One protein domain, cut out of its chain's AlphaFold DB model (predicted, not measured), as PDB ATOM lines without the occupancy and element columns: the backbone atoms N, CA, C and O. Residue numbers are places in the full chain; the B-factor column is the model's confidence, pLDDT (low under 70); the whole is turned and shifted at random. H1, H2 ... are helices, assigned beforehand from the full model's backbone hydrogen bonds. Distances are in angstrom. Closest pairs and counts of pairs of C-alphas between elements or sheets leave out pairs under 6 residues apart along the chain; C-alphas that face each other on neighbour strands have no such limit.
ATOM      1  N   GLY A 105      20.587 121.575  15.819       74.94
ATOM      2  CA  GLY A 105      20.510 120.346  15.021       74.94
ATOM      3  C   GLY A 105      21.866 119.923  14.444       74.94
ATOM      4  O   GLY A 105      22.765 120.727  14.310       74.94
ATOM      5  N   GLY A 106      22.040 118.648  14.084       71.81
ATOM      6  CA  GLY A 106      23.303 118.174  13.488       71.81
ATOM      7  C   GLY A 106      24.456 118.010  14.490       71.81
ATOM      8  O   GLY A 106      24.322 118.322  15.671       71.81
ATOM      9  N   SER A 107      25.564 117.405  14.055       67.88
ATOM     10  CA  SER A 107      26.758 117.221  14.896       67.88
ATOM     11  C   SER A 107      27.675 118.445  14.873       67.88
ATOM     12  O   SER A 107      28.226 118.813  15.903       67.88
ATOM     13  N   GLN A 108      27.778 119.107  13.720       65.50
ATOM     14  CA  GLN A 108      28.596 120.303  13.536       65.50
ATOM     15  C   GLN A 108      28.059 121.477  14.362       65.50
ATOM     16  O   GLN A 108      28.765 121.948  15.245       65.50
ATOM     17  N   ASP A 109      26.782 121.841  14.206       74.44
ATOM     18  CA  ASP A 109      26.186 122.952  14.959       74.44
ATOM     19  C   ASP A 109      26.205 122.679  16.475       74.44
ATOM     20  O   ASP A 109      26.345 123.593  17.285       74.44
ATOM     21  N   ARG A 110      26.111 121.407  16.896       74.06
ATOM     22  CA  ARG A 110      26.280 121.026  18.311       74.06
ATOM     23  C   ARG A 110      27.695 121.255  18.807       74.06
ATOM     24  O   ARG A 110      27.860 121.647  19.964       74.06
ATOM     25  N   ALA A 111      28.693 120.976  17.982       75.50
ATOM     26  CA  ALA A 111      30.071 121.253  18.330       75.50
ATOM     27  C   ALA A 111      30.300 122.765  18.440       75.50
ATOM     28  O   ALA A 111      30.816 123.217  19.460       75.50
ATOM     29  N   GLU A 112      29.808 123.541  17.473       75.75
ATOM     30  CA  GLU A 112      29.854 125.009  17.479       75.75
ATOM     31  C   GLU A 112      29.168 125.601  18.714       75.75
ATOM     32  O   GLU A 112      29.749 126.425  19.415       75.75
ATOM     33  N   TRP A 113      27.969 125.123  19.053       83.62
ATOM     34  CA  TRP A 113      27.249 125.572  20.243       83.62
ATOM     35  C   TRP A 113      28.031 125.314  21.534       83.62
ATOM     36  O   TRP A 113      28.089 126.166  22.419       83.62
ATOM     37  N   ASN A 114      28.655 124.140  21.661       82.00
ATOM     38  CA  ASN A 114      29.479 123.859  22.830       82.00
ATOM     39  C   ASN A 114      30.752 124.719  22.850       82.00
ATOM     40  O   ASN A 114      31.132 125.180  23.923       82.00
ATOM     41  N   LEU A 115      31.374 124.996  21.701       78.81
ATOM     42  CA  LEU A 115      32.492 125.940  21.636       78.81
ATOM     43  C   LEU A 115      32.071 127.341  22.078       78.81
ATOM     44  O   LEU A 115      32.745 127.917  22.925       78.81
ATOM     45  N   GLU A 116      30.928 127.847  21.608       81.69
ATOM     46  CA  GLU A 116      30.404 129.155  22.017       81.69
ATOM     47  C   GLU A 116      30.228 129.222  23.544       81.69
ATOM     48  O   GLU A 116      30.587 130.210  24.187       81.69
ATOM     49  N   LEU A 117      29.719 128.151  24.164       84.38
ATOM     50  CA  LEU A 117      29.608 128.072  25.620       84.38
ATOM     51  C   LEU A 117      30.974 128.061  26.315       84.38
ATOM     52  O   LEU A 117      31.131 128.750  27.322       84.38
ATOM     53  N   ALA A 118      31.960 127.324  25.801       77.19
ATOM     54  CA  ALA A 118      33.310 127.289  26.363       77.19
ATOM     55  C   ALA A 118      34.021 128.653  26.251       77.19
ATOM     56  O   ALA A 118      34.575 129.142  27.236       77.19
ATOM     57  N   GLU A 119      33.935 129.312  25.094       79.12
ATOM     58  CA  GLU A 119      34.466 130.662  24.869       79.12
ATOM     59  C   GLU A 119      33.829 131.676  25.821       79.12
ATOM     60  O   GLU A 119      34.528 132.472  26.451       79.12
ATOM     61  N   ARG A 120      32.507 131.600  26.012       82.62
ATOM     62  CA  ARG A 120      31.807 132.437  26.995       82.62
ATOM     63  C   ARG A 120      32.356 132.245  28.407       82.62
ATOM     64  O   ARG A 120      32.507 133.236  29.114       82.62
ATOM     65  N   ARG A 121      32.678 131.017  28.830       87.12
ATOM     66  CA  ARG A 121      33.281 130.781  30.156       87.12
ATOM     67  C   ARG A 121      34.676 131.381  30.279       87.12
ATOM     68  O   ARG A 121      34.969 131.953  31.321       87.12
ATOM     69  N   LEU A 122      35.496 131.335  29.229       76.69
ATOM     70  CA  LEU A 122      36.790 132.031  29.227       76.69
ATOM     71  C   LEU A 122      36.618 133.550  29.372       76.69
ATOM     72  O   LEU A 122      37.329 134.184  30.152       76.69
ATOM     73  N   VAL A 123      35.634 134.136  28.685       79.00
ATOM     74  CA  VAL A 123      35.305 135.563  28.836       79.00
ATOM     75  C   VAL A 123      34.809 135.876  30.252       79.00
ATOM     76  O   VAL A 123      35.170 136.909  30.810       79.00
ATOM     77  N   GLU A 124      34.000 135.000  30.855       80.12
ATOM     78  CA  GLU A 124      33.537 135.146  32.243       80.12
ATOM     79  C   GLU A 124      34.697 135.115  33.241       80.12
ATOM     80  O   GLU A 124      34.749 135.974  34.118       80.12
ATOM     81  N   ILE A 125      35.648 134.188  33.072       77.62
ATOM     82  CA  ILE A 125      36.888 134.143  33.860       77.62
ATOM     83  C   ILE A 125      37.641 135.473  33.734       77.62
ATOM     84  O   ILE A 125      37.980 136.079  34.748       77.62
ATOM     85  N   GLY A 126      37.859 135.956  32.505       72.06
ATOM     86  CA  GLY A 126      38.579 137.208  32.256       72.06
ATOM     87  C   GLY A 126      37.916 138.422  32.911       72.06
ATOM     88  O   GLY A 126      38.596 139.226  33.546       72.06
ATOM     89  N   LYS A 127      36.584 138.531  32.825       77.50
ATOM     90  CA  LYS A 127      35.818 139.605  33.481       77.50
ATOM     91  C   LYS A 127      35.905 139.526  35.003       77.50
ATOM     92  O   LYS A 127      36.207 140.525  35.646       77.50
ATOM     93  N   LEU A 128      35.688 138.343  35.580       78.88
ATOM     94  CA  LEU A 128      35.769 138.148  37.029       78.88
ATOM     95  C   LEU A 128      37.180 138.399  37.573       78.88
ATOM     96  O   LEU A 128      37.320 138.922  38.675       78.88
ATOM     97  N   SER A 129      38.218 138.045  36.811       76.25
ATOM     98  CA  SER A 129      39.610 138.318  37.169       76.25
ATOM     99  C   SER A 129      39.930 139.814  37.112       76.25
ATOM    100  O   SER A 129      40.540 140.327  38.044       76.25
ATOM    101  N   ALA A 130      39.470 140.528  36.077       72.56
ATOM    102  CA  ALA A 130      39.649 141.978  35.966       72.56
ATOM    103  C   ALA A 130      38.934 142.756  37.087       72.56
ATOM    104  O   ALA A 130      39.390 143.822  37.491       72.56
ATOM    105  N   GLU A 131      37.828 142.216  37.600       80.62
ATOM    106  CA  GLU A 131      37.069 142.783  38.720       80.62
ATOM    107  C   GLU A 131      37.564 142.323  40.108       80.62
ATOM    108  O   GLU A 131      36.967 142.717  41.108       80.62
ATOM    109  N   ASP A 132      38.607 141.484  40.191       78.31
ATOM    110  CA  ASP A 132      39.098 140.847  41.433       78.31
ATOM    111  C   ASP A 132      38.000 140.089  42.217       78.31
ATOM    112  O   ASP A 132      37.980 140.010  43.445       78.31
ATOM    113  N   ARG A 133      37.027 139.532  41.484       84.38
ATOM    114  CA  ARG A 133      35.862 138.808  42.022       84.38
ATOM    115  C   ARG A 133      35.938 137.299  41.821       84.38
ATOM    116  O   ARG A 133      35.033 136.603  42.271       84.38
ATOM    117  N   LEU A 134      36.966 136.792  41.137       83.19
ATOM    118  CA  LEU A 134      37.094 135.369  40.824       83.19
ATOM    119  C   LEU A 134      37.568 134.564  42.042       83.19
ATOM    120  O   LEU A 134      38.761 134.528  42.352       83.19
ATOM    121  N   SER A 135      36.642 133.868  42.699       86.50
ATOM    122  CA  SER A 135      36.979 132.910  43.753       86.50
ATOM    123  C   SER A 135      37.554 131.604  43.186       86.50
ATOM    124  O   SER A 135      37.341 131.261  42.022       86.50
ATOM    125  N   GLU A 136      38.246 130.836  44.032       81.31
ATOM    126  CA  GLU A 136      38.778 129.517  43.661       81.31
ATOM    127  C   GLU A 136      37.666 128.539  43.248       81.31
ATOM    128  O   GLU A 136      37.779 127.820  42.260       81.31
ATOM    129  N   GLU A 137      36.536 128.568  43.959       85.81
ATOM    130  CA  GLU A 137      35.368 127.745  43.635       85.81
ATOM    131  C   GLU A 137      34.791 128.093  42.255       85.81
ATOM    132  O   GLU A 137      34.480 127.201  41.465       85.81
ATOM    133  N   GLN A 138      34.690 129.390  41.938       84.69
ATOM    134  CA  GLN A 138      34.216 129.853  40.634       84.69
ATOM    135  C   GLN A 138      35.188 129.478  39.515       84.69
ATOM    136  O   GLN A 138      34.743 129.093  38.432       84.69
ATOM    137  N   ARG A 139      36.501 129.556  39.768       80.69
ATOM    138  CA  ARG A 139      37.534 129.125  38.819       80.69
ATOM    139  C   ARG A 139      37.358 127.651  38.466       80.69
ATOM    140  O   ARG A 139      37.176 127.329  37.294       80.69
ATOM    141  N   GLU A 140      37.296 126.782  39.469       81.25
ATOM    142  CA  GLU A 140      37.139 125.336  39.278       81.25
ATOM    143  C   GLU A 140      35.791 124.952  38.644       81.25
ATOM    144  O   GLU A 140      35.685 123.992  37.874       81.25
ATOM    145  N   GLU A 141      34.721 125.699  38.922       85.31
ATOM    146  CA  GLU A 141      33.444 125.510  38.235       85.31
ATOM    147  C   GLU A 141      33.533 125.866  36.743       85.31
ATOM    148  O   GLU A 141      33.113 125.072  35.891       85.31
ATOM    149  N   LEU A 142      34.070 127.043  36.414       82.94
ATOM    150  CA  LEU A 142      34.194 127.515  35.034       82.94
ATOM    151  C   LEU A 142      35.130 126.618  34.224       82.94
ATOM    152  O   LEU A 142      34.782 126.247  33.103       82.94
ATOM    153  N   LYS A 143      36.241 126.186  34.822       81.25
ATOM    154  CA  LYS A 143      37.182 125.212  34.264       81.25
ATOM    155  C   LYS A 143      36.492 123.915  33.861       81.25
ATOM    156  O   LYS A 143      36.512 123.522  32.697       81.25
ATOM    157  N   ARG A 144      35.765 123.286  34.794       85.50
ATOM    158  CA  ARG A 144      35.004 122.060  34.500       85.50
ATOM    159  C   ARG A 144      33.999 122.263  33.371       85.50
ATOM    160  O   ARG A 144      33.829 121.364  32.549       85.50
ATOM    161  N   LYS A 145      33.339 123.424  33.306       83.56
ATOM    162  CA  LYS A 145      32.419 123.749  32.205       83.56
ATOM    163  C   LYS A 145      33.157 123.889  30.872       83.56
ATOM    164  O   LYS A 145      32.679 123.323  29.892       83.56
ATOM    165  N   ILE A 146      34.300 124.579  30.832       81.25
ATOM    166  CA  ILE A 146      35.142 124.724  29.632       81.25
ATOM    167  C   ILE A 146      35.559 123.351  29.113       81.25
ATOM    168  O   ILE A 146      35.302 123.045  27.949       81.25
ATOM    169  N   ILE A 147      36.122 122.506  29.981       80.12
ATOM    170  CA  ILE A 147      36.567 121.153  29.625       80.12
ATOM    171  C   ILE A 147      35.397 120.346  29.060       80.12
ATOM    172  O   ILE A 147      35.464 119.871  27.931       80.12
ATOM    173  N   ASN A 148      34.283 120.270  29.794       82.69
ATOM    174  CA  ASN A 148      33.117 119.490  29.386       82.69
ATOM    175  C   ASN A 148      32.506 119.971  28.060       82.69
ATOM    176  O   ASN A 148      32.106 119.154  27.234       82.69
ATOM    177  N   HIS A 149      32.412 121.282  27.837       80.12
ATOM    178  CA  HIS A 149      31.927 121.803  26.561       80.12
ATOM    179  C   HIS A 149      32.905 121.504  25.423       80.12
ATOM    180  O   HIS A 149      32.497 121.055  24.354       80.12
ATOM    181  N   THR A 150      34.200 121.661  25.665       69.06
ATOM    182  CA  THR A 150      35.214 121.390  24.649       69.06
ATOM    183  C   THR A 150      35.276 119.902  24.286       69.06
ATOM    184  O   THR A 150      35.384 119.562  23.111       69.06
ATOM    185  N   ASP A 151      35.136 119.004  25.262       78.19
ATOM    186  CA  ASP A 151      35.064 117.558  25.028       78.19
ATOM    187  C   ASP A 151      33.842 117.182  24.191       78.19
ATOM    188  O   ASP A 151      33.970 116.449  23.211       78.19
ATOM    189  N   LYS A 152      32.672 117.755  24.502       80.44
ATOM    190  CA  LYS A 152      31.454 117.566  23.700       80.44
ATOM    191  C   LYS A 152      31.613 118.063  22.266       80.44
ATOM    192  O   LYS A 152      31.055 117.459  21.352       80.44
ATOM    193  N   ALA A 153      32.357 119.150  22.059       72.88
ATOM    194  CA  ALA A 153      32.650 119.644  20.719       72.88
ATOM    195  C   ALA A 153      33.554 118.677  19.941       72.88
ATOM    196  O   ALA A 153      33.270 118.372  18.783       72.88
ATOM    197  N   ILE A 154      34.595 118.143  20.585       73.12
ATOM    198  CA  ILE A 154      35.502 117.157  19.982       73.12
ATOM    199  C   ILE A 154      34.747 115.871  19.627       73.12
ATOM    200  O   ILE A 154      34.846 115.405  18.496       73.12
ATOM    201  N   GLU A 155      33.954 115.337  20.559       74.50
ATOM    202  CA  GLU A 155      33.168 114.114  20.361       74.50
ATOM    203  C   GLU A 155      32.207 114.247  19.169       74.50
ATOM    204  O   GLU A 155      32.145 113.377  18.294       74.50
ATOM    205  N   ALA A 156      31.488 115.371  19.095       68.81
ATOM    206  CA  ALA A 156      30.543 115.639  18.019       68.81
ATOM    207  C   ALA A 156      31.223 115.704  16.638       68.81
ATOM    208  O   ALA A 156      30.628 115.295  15.636       68.81
ATOM    209  N   VAL A 157      32.472 116.170  16.577       65.19
ATOM    210  CA  VAL A 157      33.267 116.213  15.345       65.19
ATOM    211  C   VAL A 157      33.816 114.835  14.964       65.19
ATOM    212  O   VAL A 157      33.682 114.437  13.804       65.19
ATOM    213  N   SER A 158      34.381 114.082  15.912       60.69
ATOM    214  CA  SER A 158      35.004 112.777  15.636       60.69
ATOM    215  C   SER A 158      34.018 111.750  15.069       60.69
ATOM    216  O   SER A 158      34.370 110.967  14.191       60.69
ATOM    217  N   LEU A 159      32.748 111.817  15.484       57.16
ATOM    218  CA  LEU A 159      31.678 110.953  14.969       57.16
ATOM    219  C   LEU A 159      31.392 111.152  13.463       57.16
ATOM    220  O   LEU A 159      30.761 110.298  12.843       57.16
ATOM    221  N   LYS A 160      31.820 112.273  12.861       51.09
ATOM    222  CA  LYS A 160      31.620 112.583  11.432       51.09
ATOM    223  C   LYS A 160      32.797 112.132  10.560       51.09
ATOM    224  O   LYS A 160      32.568 111.697   9.434       51.09
ATOM    225  N   GLU A 161      34.034 112.217  11.055       44.94
ATOM    226  CA  GLU A 161      35.233 111.816  10.296       44.94
ATOM    227  C   GLU A 161      35.256 110.309   9.999       44.94
ATOM    228  O   GLU A 161      35.635 109.904   8.901       44.94
ATOM    229  N   ILE A 214      54.896 132.192  28.243       73.81
ATOM    230  CA  ILE A 214      53.459 132.504  28.161       73.81
ATOM    231  C   ILE A 214      53.191 133.441  26.982       73.81
ATOM    232  O   ILE A 214      52.366 133.115  26.134       73.81
ATOM    233  N   GLU A 215      53.923 134.554  26.886       74.88
ATOM    234  CA  GLU A 215      53.765 135.552  25.821       74.88
ATOM    235  C   GLU A 215      53.956 134.930  24.431       74.88
ATOM    236  O   GLU A 215      53.159 135.152  23.520       74.88
ATOM    237  N   LYS A 216      54.962 134.064  24.277       72.62
ATOM    238  CA  LYS A 216      55.199 133.341  23.023       72.62
ATOM    239  C   LYS A 216      54.065 132.370  22.675       72.62
ATOM    240  O   LYS A 216      53.717 132.229  21.501       72.62
ATOM    241  N   SER A 217      53.514 131.661  23.657       66.00
ATOM    242  CA  SER A 217      52.393 130.741  23.431       66.00
ATOM    243  C   SER A 217      51.094 131.496  23.129       66.00
ATOM    244  O   SER A 217      50.319 131.038  22.289       66.00
ATOM    245  N   GLU A 218      50.895 132.680  23.716       73.44
ATOM    246  CA  GLU A 218      49.825 133.613  23.343       73.44
ATOM    247  C   GLU A 218      49.993 134.066  21.887       73.44
ATOM    248  O   GLU A 218      49.104 133.821  21.076       73.44
ATOM    249  N   GLU A 219      51.166 134.578  21.494       67.38
ATOM    250  CA  GLU A 219      51.447 134.996  20.111       67.38
ATOM    251  C   GLU A 219      51.113 133.897  19.087       67.38
ATOM    252  O   GLU A 219      50.466 134.150  18.064       67.38
ATOM    253  N   LYS A 220      51.477 132.644  19.389       63.16
ATOM    254  CA  LYS A 220      51.099 131.486  18.573       63.16
ATOM    255  C   LYS A 220      49.590 131.291  18.497       63.16
ATOM    256  O   LYS A 220      49.061 131.161  17.394       63.16
ATOM    257  N   ILE A 221      48.896 131.289  19.634       63.03
ATOM    258  CA  ILE A 221      47.432 131.188  19.691       63.03
ATOM    259  C   ILE A 221      46.780 132.282  18.843       63.03
ATOM    260  O   ILE A 221      45.799 132.015  18.147       63.03
ATOM    261  N   ASN A 222      47.343 133.486  18.830       69.12
ATOM    262  CA  ASN A 222      46.804 134.613  18.071       69.12
ATOM    263  C   ASN A 222      47.052 134.482  16.590       69.12
ATOM    264  O   ASN A 222      46.145 134.740  15.803       69.12
ATOM    265  N   SER A 223      48.235 134.010  16.206       62.69
ATOM    266  CA  SER A 223      48.506 133.672  14.814       62.69
ATOM    267  C   SER A 223      47.544 132.589  14.312       62.69
ATOM    268  O   SER A 223      46.940 132.759  13.255       62.69
ATOM    269  N   ILE A 224      47.299 131.534  15.103       59.09
ATOM    270  CA  ILE A 224      46.346 130.468  14.772       59.09
ATOM    271  C   ILE A 224      44.932 131.035  14.678       59.09
ATOM    272  O   ILE A 224      44.231 130.776  13.708       59.09
ATOM    273  N   THR A 225      44.523 131.857  15.642       65.44
ATOM    274  CA  THR A 225      43.207 132.502  15.644       65.44
ATOM    275  C   THR A 225      43.034 133.373  14.397       65.44
ATOM    276  O   THR A 225      42.034 133.253  13.696       65.44
ATOM    277  N   ALA A 226      44.029 134.186  14.039       62.94
ATOM    278  CA  ALA A 226      44.019 134.990  12.819       62.94
ATOM    279  C   ALA A 226      43.932 134.128  11.547       62.94
ATOM    280  O   ALA A 226      43.196 134.482  10.626       62.94
ATOM    281  N   ILE A 227      44.631 132.987  11.499       60.09
ATOM    282  CA  ILE A 227      44.507 132.003  10.412       60.09
ATOM    283  C   ILE A 227      43.067 131.488  10.338       60.09
ATOM    284  O   ILE A 227      42.452 131.594   9.279       60.09
ATOM    285  N   LEU A 228      42.502 131.010  11.451       62.59
ATOM    286  CA  LEU A 228      41.132 130.487  11.510       62.59
ATOM    287  C   LEU A 228      40.098 131.502  11.024       62.59
ATOM    288  O   LEU A 228      39.185 131.152  10.286       62.59
ATOM    289  N   ASN A 229      40.270 132.771  11.377       61.09
ATOM    290  CA  ASN A 229      39.352 133.829  10.972       61.09
ATOM    291  C   ASN A 229      39.446 134.192   9.484       61.09
ATOM    292  O   ASN A 229      38.486 134.702   8.901       61.09
ATOM    293  N   ASN A 230      40.593 133.925   8.856       55.81
ATOM    294  CA  ASN A 230      40.781 134.079   7.416       55.81
ATOM    295  C   ASN A 230      40.251 132.872   6.618       55.81
ATOM    296  O   ASN A 230      39.988 133.011   5.420       55.81
ATOM    297  N   ILE A 231      40.040 131.716   7.262       55.72
ATOM    298  CA  ILE A 231      39.364 130.545   6.683       55.72
ATOM    299  C   ILE A 231      37.856 130.845   6.647       55.72
ATOM    300  O   ILE A 231      37.088 130.515   7.547       55.72
ATOM    301  N   LYS A 232      37.424 131.576   5.614       44.97
ATOM    302  CA  LYS A 232      36.040 132.052   5.471       44.97
ATOM    303  C   LYS A 232      35.013 130.913   5.450       44.97
ATOM    304  O   LYS A 232      35.063 130.054   4.573       44.97
ATOM    305  N   ASN A 233      33.980 131.071   6.281       46.75
ATOM    306  CA  ASN A 233      32.627 130.513   6.135       46.75
ATOM    307  C   ASN A 233      32.465 128.996   6.113       46.75
ATOM    308  O   ASN A 233      31.358 128.536   5.840       46.75
ATOM    309  N   ILE A 234      33.488 128.225   6.472       48.53
ATOM    310  CA  ILE A 234      33.280 126.813   6.759       48.53
ATOM    311  C   ILE A 234      33.906 126.470   8.099       48.53
ATOM    312  O   ILE A 234      35.109 126.240   8.225       48.53
ATOM    313  N   GLU A 235      33.039 126.376   9.102       57.75
ATOM    314  CA  GLU A 235      33.306 125.686  10.359       57.75
ATOM    315  C   GLU A 235      33.419 124.180  10.071       57.75
ATOM    316  O   GLU A 235      32.565 123.366  10.409       57.75
ATOM    317  N   THR A 236      34.465 123.786   9.341       67.75
ATOM    318  CA  THR A 236      34.722 122.370   9.087       67.75
ATOM    319  C   THR A 236      34.965 121.668  10.419       67.75
ATOM    320  O   THR A 236      35.453 122.272  11.374       67.75
ATOM    321  N   ALA A 237      34.720 120.358  10.444       64.69
ATOM    322  CA  ALA A 237      35.159 119.460  11.512       64.69
ATOM    323  C   ALA A 237      36.569 119.816  12.032       64.69
ATOM    324  O   ALA A 237      36.772 120.001  13.229       64.69
ATOM    325  N   ARG A 238      37.518 120.031  11.114       70.50
ATOM    326  CA  ARG A 238      38.900 120.393  11.440       70.50
ATOM    327  C   ARG A 238      39.034 121.782  12.069       70.50
ATOM    328  O   ARG A 238      39.740 121.912  13.061       70.50
ATOM    329  N   VAL A 239      38.346 122.802  11.552       72.44
ATOM    330  CA  VAL A 239      38.341 124.161  12.135       72.44
ATOM    331  C   VAL A 239      37.760 124.154  13.551       72.44
ATOM    332  O   VAL A 239      38.362 124.723  14.460       72.44
ATOM    333  N   ILE A 240      36.644 123.455  13.764       68.56
ATOM    334  CA  ILE A 240      36.017 123.280  15.083       68.56
ATOM    335  C   ILE A 240      36.978 122.558  16.038       68.56
ATOM    336  O   ILE A 240      37.145 122.971  17.186       68.56
ATOM    337  N   HIS A 241      37.667 121.517  15.563       74.12
ATOM    338  CA  HIS A 241      38.652 120.793  16.363       74.12
ATOM    339  C   HIS A 241      39.855 121.674  16.747       74.12
ATOM    340  O   HIS A 241      40.276 121.666  17.903       74.12
ATOM    341  N   ILE A 242      40.363 122.504  15.829       73.81
ATOM    342  CA  ILE A 242      41.434 123.464  16.136       73.81
ATOM    343  C   ILE A 242      40.961 124.486  17.180       73.81
ATOM    344  O   ILE A 242      41.672 124.717  18.158       73.81
ATOM    345  N   LYS A 243      39.758 125.063  17.037       77.50
ATOM    346  CA  LYS A 243      39.188 125.987  18.038       77.50
ATOM    347  C   LYS A 243      39.110 125.335  19.424       77.50
ATOM    348  O   LYS A 243      39.530 125.940  20.407       77.50
ATOM    349  N   ALA A 244      38.654 124.082  19.499       73.44
ATOM    350  CA  ALA A 244      38.603 123.307  20.738       73.44
ATOM    351  C   ALA A 244      39.988 123.177  21.406       73.44
ATOM    352  O   ALA A 244      40.134 123.404  22.609       73.44
ATOM    353  N   LEU A 245      41.023 122.855  20.623       76.00
ATOM    354  CA  LEU A 245      42.402 122.762  21.115       76.00
ATOM    355  C   LEU A 245      42.923 124.111  21.625       76.00
ATOM    356  O   LEU A 245      43.557 124.163  22.678       76.00
ATOM    357  N   ILE A 246      42.613 125.203  20.922       79.69
ATOM    358  CA  ILE A 246      43.008 126.558  21.319       79.69
ATOM    359  C   ILE A 246      42.330 126.990  22.621       79.69
ATOM    360  O   ILE A 246      42.986 127.579  23.478       79.69
ATOM    361  N   ILE A 247      41.051 126.664  22.823       75.31
ATOM    362  CA  ILE A 247      40.333 126.956  24.073       75.31
ATOM    363  C   ILE A 247      40.985 126.240  25.262       75.31
ATOM    364  O   ILE A 247      41.279 126.883  26.270       75.31
ATOM    365  N   LYS A 248      41.288 124.941  25.135       78.62
ATOM    366  CA  LYS A 248      42.012 124.178  26.174       78.62
ATOM    367  C   LYS A 248      43.433 124.703  26.410       78.62
ATOM    368  O   LYS A 248      43.920 124.693  27.540       78.62
ATOM    369  N   ALA A 249      44.110 125.176  25.360       75.19
ATOM    370  CA  ALA A 249      45.429 125.788  25.495       75.19
ATOM    371  C   ALA A 249      45.351 127.111  26.271       75.19
ATOM    372  O   ALA A 249      46.152 127.332  27.175       75.19
ATOM    373  N   ARG A 250      44.352 127.956  25.979       81.12
ATOM    374  CA  ARG A 250      44.089 129.208  26.708       81.12
ATOM    375  C   ARG A 250      43.751 128.966  28.175       81.12
ATOM    376  O   ARG A 250      44.269 129.677  29.023       81.12
ATOM    377  N   GLU A 251      42.933 127.959  28.471       79.88
ATOM    378  CA  GLU A 251      42.671 127.515  29.846       79.88
ATOM    379  C   GLU A 251      43.982 127.143  30.557       79.88
ATOM    380  O   GLU A 251      44.272 127.660  31.630       79.88
ATOM    381  N   SER A 252      44.825 126.322  29.926       77.31
ATOM    382  CA  SER A 252      46.108 125.904  30.509       77.31
ATOM    383  C   SER A 252      47.064 127.088  30.738       77.31
ATOM    384  O   SER A 252      47.733 127.154  31.766       77.31
ATOM    385  N   LEU A 253      47.121 128.055  29.813       77.50
ATOM    386  CA  LEU A 253      47.920 129.279  29.987       77.50
ATOM    387  C   LEU A 253      47.363 130.192  31.081       77.50
ATOM    388  O   LEU A 253      48.135 130.844  31.785       77.50
ATOM    389  N   TYR A 254      46.040 130.234  31.232       77.56
ATOM    390  CA  TYR A 254      45.396 130.963  32.314       77.56
ATOM    391  C   TYR A 254      45.800 130.387  33.677       77.56
ATOM    392  O   TYR A 254      46.242 131.146  34.539       77.56
ATOM    393  N   GLU A 255      45.746 129.063  33.843       75.19
ATOM    394  CA  GLU A 255      46.161 128.384  35.083       75.19
ATOM    395  C   GLU A 255      47.656 128.591  35.369       75.19
ATOM    396  O   GLU A 255      48.059 128.960  36.469       75.19
ATOM    397  N   ALA A 256      48.505 128.478  34.342       74.75
ATOM    398  CA  ALA A 256      49.931 128.778  34.478       74.75
ATOM    399  C   ALA A 256      50.196 130.215  34.973       74.75
ATOM    400  O   ALA A 256      51.208 130.474  35.627       74.75
ATOM    401  N   ARG A 257      49.296 131.156  34.666       74.50
ATOM    402  CA  ARG A 257      49.393 132.552  35.095       74.50
ATOM    403  C   ARG A 257      48.845 132.774  36.508       74.50
ATOM    404  O   ARG A 257      49.451 133.543  37.256       74.50
ATOM    405  N   SER A 258      47.734 132.140  36.887       68.44
ATOM    406  CA  SER A 258      47.214 132.225  38.262       68.44
ATOM    407  C   SER A 258      48.166 131.584  39.270       68.44
ATOM    408  O   SER A 258      48.345 132.108  40.372       68.44
ATOM    409  N   ASP A 259      48.847 130.517  38.856       63.50
ATOM    410  CA  ASP A 259      49.693 129.694  39.718       63.50
ATOM    411  C   ASP A 259      51.140 130.180  39.804       63.50
ATOM    412  O   ASP A 259      51.984 129.479  40.354       63.50
ATOM    413  N   LEU A 260      51.465 131.408  39.369       55.34
ATOM    414  CA  LEU A 260      52.816 132.002  39.480       55.34
ATOM    415  C   LEU A 260      53.374 132.072  40.927       55.34
ATOM    416  O   LEU A 260      54.481 132.566  41.148       55.34
ATOM    417  N   ARG A 261      52.633 131.563  41.920       50.72
ATOM    418  CA  ARG A 261      53.057 131.301  43.302       50.72
ATOM    419  C   ARG A 261      53.574 129.866  43.568       50.72
ATOM    420  O   ARG A 261      54.196 129.678  44.611       50.72
ATOM    421  N   GLY A 262      53.381 128.881  42.679       50.44
ATOM    422  CA  GLY A 262      53.741 127.461  42.860       50.44
ATOM    423  C   GLY A 262      54.388 126.834  41.612       50.44
ATOM    424  O   GLY A 262      53.725 126.556  40.621       50.44
ATOM    425  N   GLY A 263      55.707 126.610  41.645       55.25
ATOM    426  CA  GLY A 263      56.528 126.383  40.440       55.25
ATOM    427  C   GLY A 263      56.301 125.093  39.630       55.25
ATOM    428  O   GLY A 263      56.521 125.109  38.415       55.25
ATOM    429  N   ASP A 264      55.863 123.994  40.248       63.59
ATOM    430  CA  ASP A 264      55.725 122.702  39.547       63.59
ATOM    431  C   ASP A 264      54.456 122.643  38.677       63.59
ATOM    432  O   ASP A 264      54.472 122.119  37.560       63.59
ATOM    433  N   GLU A 265      53.364 123.238  39.157       70.75
ATOM    434  CA  GLU A 265      52.061 123.236  38.484       70.75
ATOM    435  C   GLU A 265      52.066 124.148  37.248       70.75
ATOM    436  O   GLU A 265      51.613 123.753  36.172       70.75
ATOM    437  N   VAL A 266      52.736 125.303  37.347       75.81
ATOM    438  CA  VAL A 266      52.964 126.230  36.226       75.81
ATOM    439  C   VAL A 266      53.677 125.541  35.061       75.81
ATOM    440  O   VAL A 266      53.277 125.693  33.906       75.81
ATOM    441  N   SER A 267      54.715 124.749  35.344       77.38
ATOM    442  CA  SER A 267      55.496 124.070  34.301       77.38
ATOM    443  C   SER A 267      54.670 123.017  33.557       77.38
ATOM    444  O   SER A 267      54.728 122.949  32.326       77.38
ATOM    445  N   SER A 268      53.864 122.246  34.292       80.75
ATOM    446  CA  SER A 268      52.931 121.258  33.733       80.75
ATOM    447  C   SER A 268      51.871 121.918  32.844       80.75
ATOM    448  O   SER A 268      51.636 121.488  31.712       80.75
ATOM    449  N   ASN A 269      51.277 123.017  33.314       78.81
ATOM    450  CA  ASN A 269      50.257 123.759  32.576       78.81
ATOM    451  C   ASN A 269      50.812 124.371  31.275       78.81
ATOM    452  O   ASN A 269      50.167 124.288  30.228       78.81
ATOM    453  N   LEU A 270      52.049 124.880  31.293       81.12
ATOM    454  CA  LEU A 270      52.734 125.356  30.086       81.12
ATOM    455  C   LEU A 270      53.035 124.237  29.088       81.12
ATOM    456  O   LEU A 270      52.844 124.412  27.886       81.12
ATOM    457  N   GLU A 271      53.498 123.079  29.559       80.62
ATOM    458  CA  GLU A 271      53.745 121.929  28.687       80.62
ATOM    459  C   GLU A 271      52.448 121.422  28.040       80.62
ATOM    460  O   GLU A 271      52.420 121.113  26.845       80.62
ATOM    461  N   ASN A 272      51.354 121.400  28.804       78.38
ATOM    462  CA  ASN A 272      50.033 121.053  28.296       78.38
ATOM    463  C   ASN A 272      49.560 122.039  27.217       78.38
ATOM    464  O   ASN A 272      49.120 121.592  26.155       78.38
ATOM    465  N   ALA A 273      49.701 123.350  27.445       75.06
ATOM    466  CA  ALA A 273      49.379 124.375  26.453       75.06
ATOM    467  C   ALA A 273      50.205 124.200  25.167       75.06
ATOM    468  O   ALA A 273      49.646 124.147  24.072       75.06
ATOM    469  N   ASP A 274      51.523 124.023  25.293       78.88
ATOM    470  CA  ASP A 274      52.424 123.845  24.153       78.88
ATOM    471  C   ASP A 274      52.080 122.595  23.334       78.88
ATOM    472  O   ASP A 274      52.148 122.618  22.103       78.88
ATOM    473  N   ARG A 275      51.698 121.495  23.994       81.38
ATOM    474  CA  ARG A 275      51.253 120.269  23.320       81.38
ATOM    475  C   ARG A 275      49.981 120.511  22.509       81.38
ATOM    476  O   ARG A 275      49.926 120.110  21.351       81.38
ATOM    477  N   LEU A 276      48.989 121.182  23.092       76.56
ATOM    478  CA  LEU A 276      47.720 121.494  22.424       76.56
ATOM    479  C   LEU A 276      47.922 122.424  21.221       76.56
ATOM    480  O   LEU A 276      47.336 122.194  20.164       76.56
ATOM    481  N   ILE A 277      48.801 123.423  21.355       72.31
ATOM    482  CA  ILE A 277      49.176 124.326  20.258       72.31
ATOM    483  C   ILE A 277      49.843 123.544  19.120       72.31
ATOM    484  O   ILE A 277      49.475 123.732  17.966       72.31
ATOM    485  N   ARG A 278      50.772 122.627  19.420       74.62
ATOM    486  CA  ARG A 278      51.405 121.785  18.387       74.62
ATOM    487  C   ARG A 278      50.395 120.903  17.662       74.62
ATOM    488  O   ARG A 278      50.475 120.780  16.446       74.62
ATOM    489  N   SER A 279      49.441 120.314  18.385       71.12
ATOM    490  CA  SER A 279      48.365 119.537  17.761       71.12
ATOM    491  C   SER A 279      47.516 120.405  16.827       71.12
ATOM    492  O   SER A 279      47.202 119.979  15.719       71.12
ATOM    493  N   ALA A 280      47.196 121.640  17.225       66.44
ATOM    494  CA  ALA A 280      46.514 122.601  16.361       66.44
ATOM    495  C   ALA A 280      47.343 122.953  15.108       66.44
ATOM    496  O   ALA A 280      46.815 122.902  13.998       66.44
ATOM    497  N   GLU A 281      48.637 123.253  15.268       70.38
ATOM    498  CA  GLU A 281      49.575 123.518  14.164       70.38
ATOM    499  C   GLU A 281      49.650 122.321  13.193       70.38
ATOM    500  O   GLU A 281      49.626 122.510  11.979       70.38
ATOM    501  N   GLU A 282      49.690 121.086  13.700       69.00
ATOM    502  CA  GLU A 282      49.712 119.866  12.886       69.00
ATOM    503  C   GLU A 282      48.446 119.717  12.030       69.00
ATOM    504  O   GLU A 282      48.541 119.432  10.835       69.00
ATOM    505  N   ILE A 283      47.263 119.967  12.599       64.81
ATOM    506  CA  ILE A 283      45.996 119.909  11.852       64.81
ATOM    507  C   ILE A 283      45.950 120.992  10.770       64.81
ATOM    508  O   ILE A 283      45.498 120.715   9.659       64.81
ATOM    509  N   ILE A 284      46.425 122.205  11.076       66.12
ATOM    510  CA  ILE A 284      46.509 123.315  10.112       66.12
ATOM    511  C   ILE A 284      47.448 122.950   8.961       66.12
ATOM    512  O   ILE A 284      47.072 123.085   7.800       66.12
ATOM    513  N   ASN A 285      48.640 122.441   9.270       66.88
ATOM    514  CA  ASN A 285      49.642 122.074   8.267       66.88
ATOM    515  C   ASN A 285      49.187 120.909   7.374       66.88
ATOM    516  O   ASN A 285      49.599 120.823   6.220       66.88
ATOM    517  N   ASN A 286      48.326 120.033   7.894       63.44
ATOM    518  CA  ASN A 286      47.737 118.914   7.160       63.44
ATOM    519  C   ASN A 286      46.379 119.263   6.506       63.44
ATOM    520  O   ASN A 286      45.688 118.379   5.986       63.44
ATOM    521  N   MET A 287      45.955 120.532   6.533       56.94
ATOM    522  CA  MET A 287      44.725 120.989   5.888       56.94
ATOM    523  C   MET A 287      44.984 121.281   4.395       56.94
ATOM    524  O   MET A 287      45.889 122.048   4.080       56.94
ATOM    525  N   PRO A 288      44.213 120.701   3.453       51.38
ATOM    526  CA  PRO A 288      44.322 121.053   2.045       51.38
ATOM    527  C   PRO A 288      43.848 122.495   1.826       51.38
ATOM    528  O   PRO A 288      42.860 122.927   2.431       51.38
TER     529      PRO A 288
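This is residues 105 to 161 and 214 to 288 of the 326 residues of the protein "DUF5667 domain-containing protein" of Candidatus Zambryskibacteria bacterium CG11_big_fil_rev_8_21_14_0_20_40_24 (UniProt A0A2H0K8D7). Five helices form a compact bundle with their long axes nearly aligned: H4 runs through the middle, the hairpin of H1 and H2 packs on one side of it, and H3 and H5 pack on the other side. Seen along the bundle, H1, H2 and H4 make one triangle and H3, H4 and H5 a second, with H4 as their shared corner. The printed part has 132 residues with five named helices, H1 to H5 in chain order, and no named strand; the class is all helix. It is compact, with a radius of gyration of the C-alphas of 14.9 A, and its C-alphas span 43 by 30 by 23 A.

H1, residues 108 to 130, begins at C-alpha 108 (28.596, 120.303, 13.536) and is 33.1 A long from first to last C-alpha. H2, residues 136 to 161, is the longest helix by residues and measures 37.9 A; its last C-alpha, 161, is at (35.233, 111.816, 10.296). H3, residues 214 to 230, measures 24.4 A. H4, residues 237 to 258, measures 32.0 A. H5, residues 263 to 285, measures 33.2 A and ends at C-alpha 285 (49.642, 122.074, 8.267).

H4 is the hub and touches the four other helices. H1 touches it at a shallow tilt of 19 degrees, the same way, with the closest C-alphas, those of Leu 115 and Ala 244, 6.7 A apart. H1 and H2 form a helical hairpin at a shallow tilt of 20 degrees, opposite ways; their closest C-alphas, of Ala 111 and Ala 153, are 3.9 A apart. H2 touches H4, opposite ways, closest at the C-alphas of Val 157 and Ala 237, 5.4 A apart. H3 and H4 form a helical hairpin that touches through 4 pairs of C-alphas within 8 A, the closest those of Ile 221 and Ile 246 at 6.6 A. H4 and H5 form another, closest at the C-alphas of Ala 249 and Ala 273, 4.3 A apart. H3 touches H5, the same way at a shallow tilt of 26 degrees, with the closest C-alphas, of Ser 217 and Asp 274, 6.9 A apart. H1 is apart from H3 and H5, and H2 is apart from H3 and H5. In H1, H3 and H4 every O i to N i+4 pair is within hydrogen-bond range; in H2 it is 20 of 22 and in H5 18 of 19.

The two C-alphas farthest apart, of Arg 133 and Pro 288, are 44.6 A apart. Residues 162 to 213 are not printed, and C-alphas 161 and 214 are 32.9 A apart across this cut, where the link from H2 to H3 runs. Of the links that are printed whole, H1 to H2 and H4 to H5 are tight and H3 to H4 is short. The mean pLDDT of the printed part is 72.1, and 45 residues are under 70, among them residues 156 to 161, 219 to 237, 258 to 264 and 282 to 288.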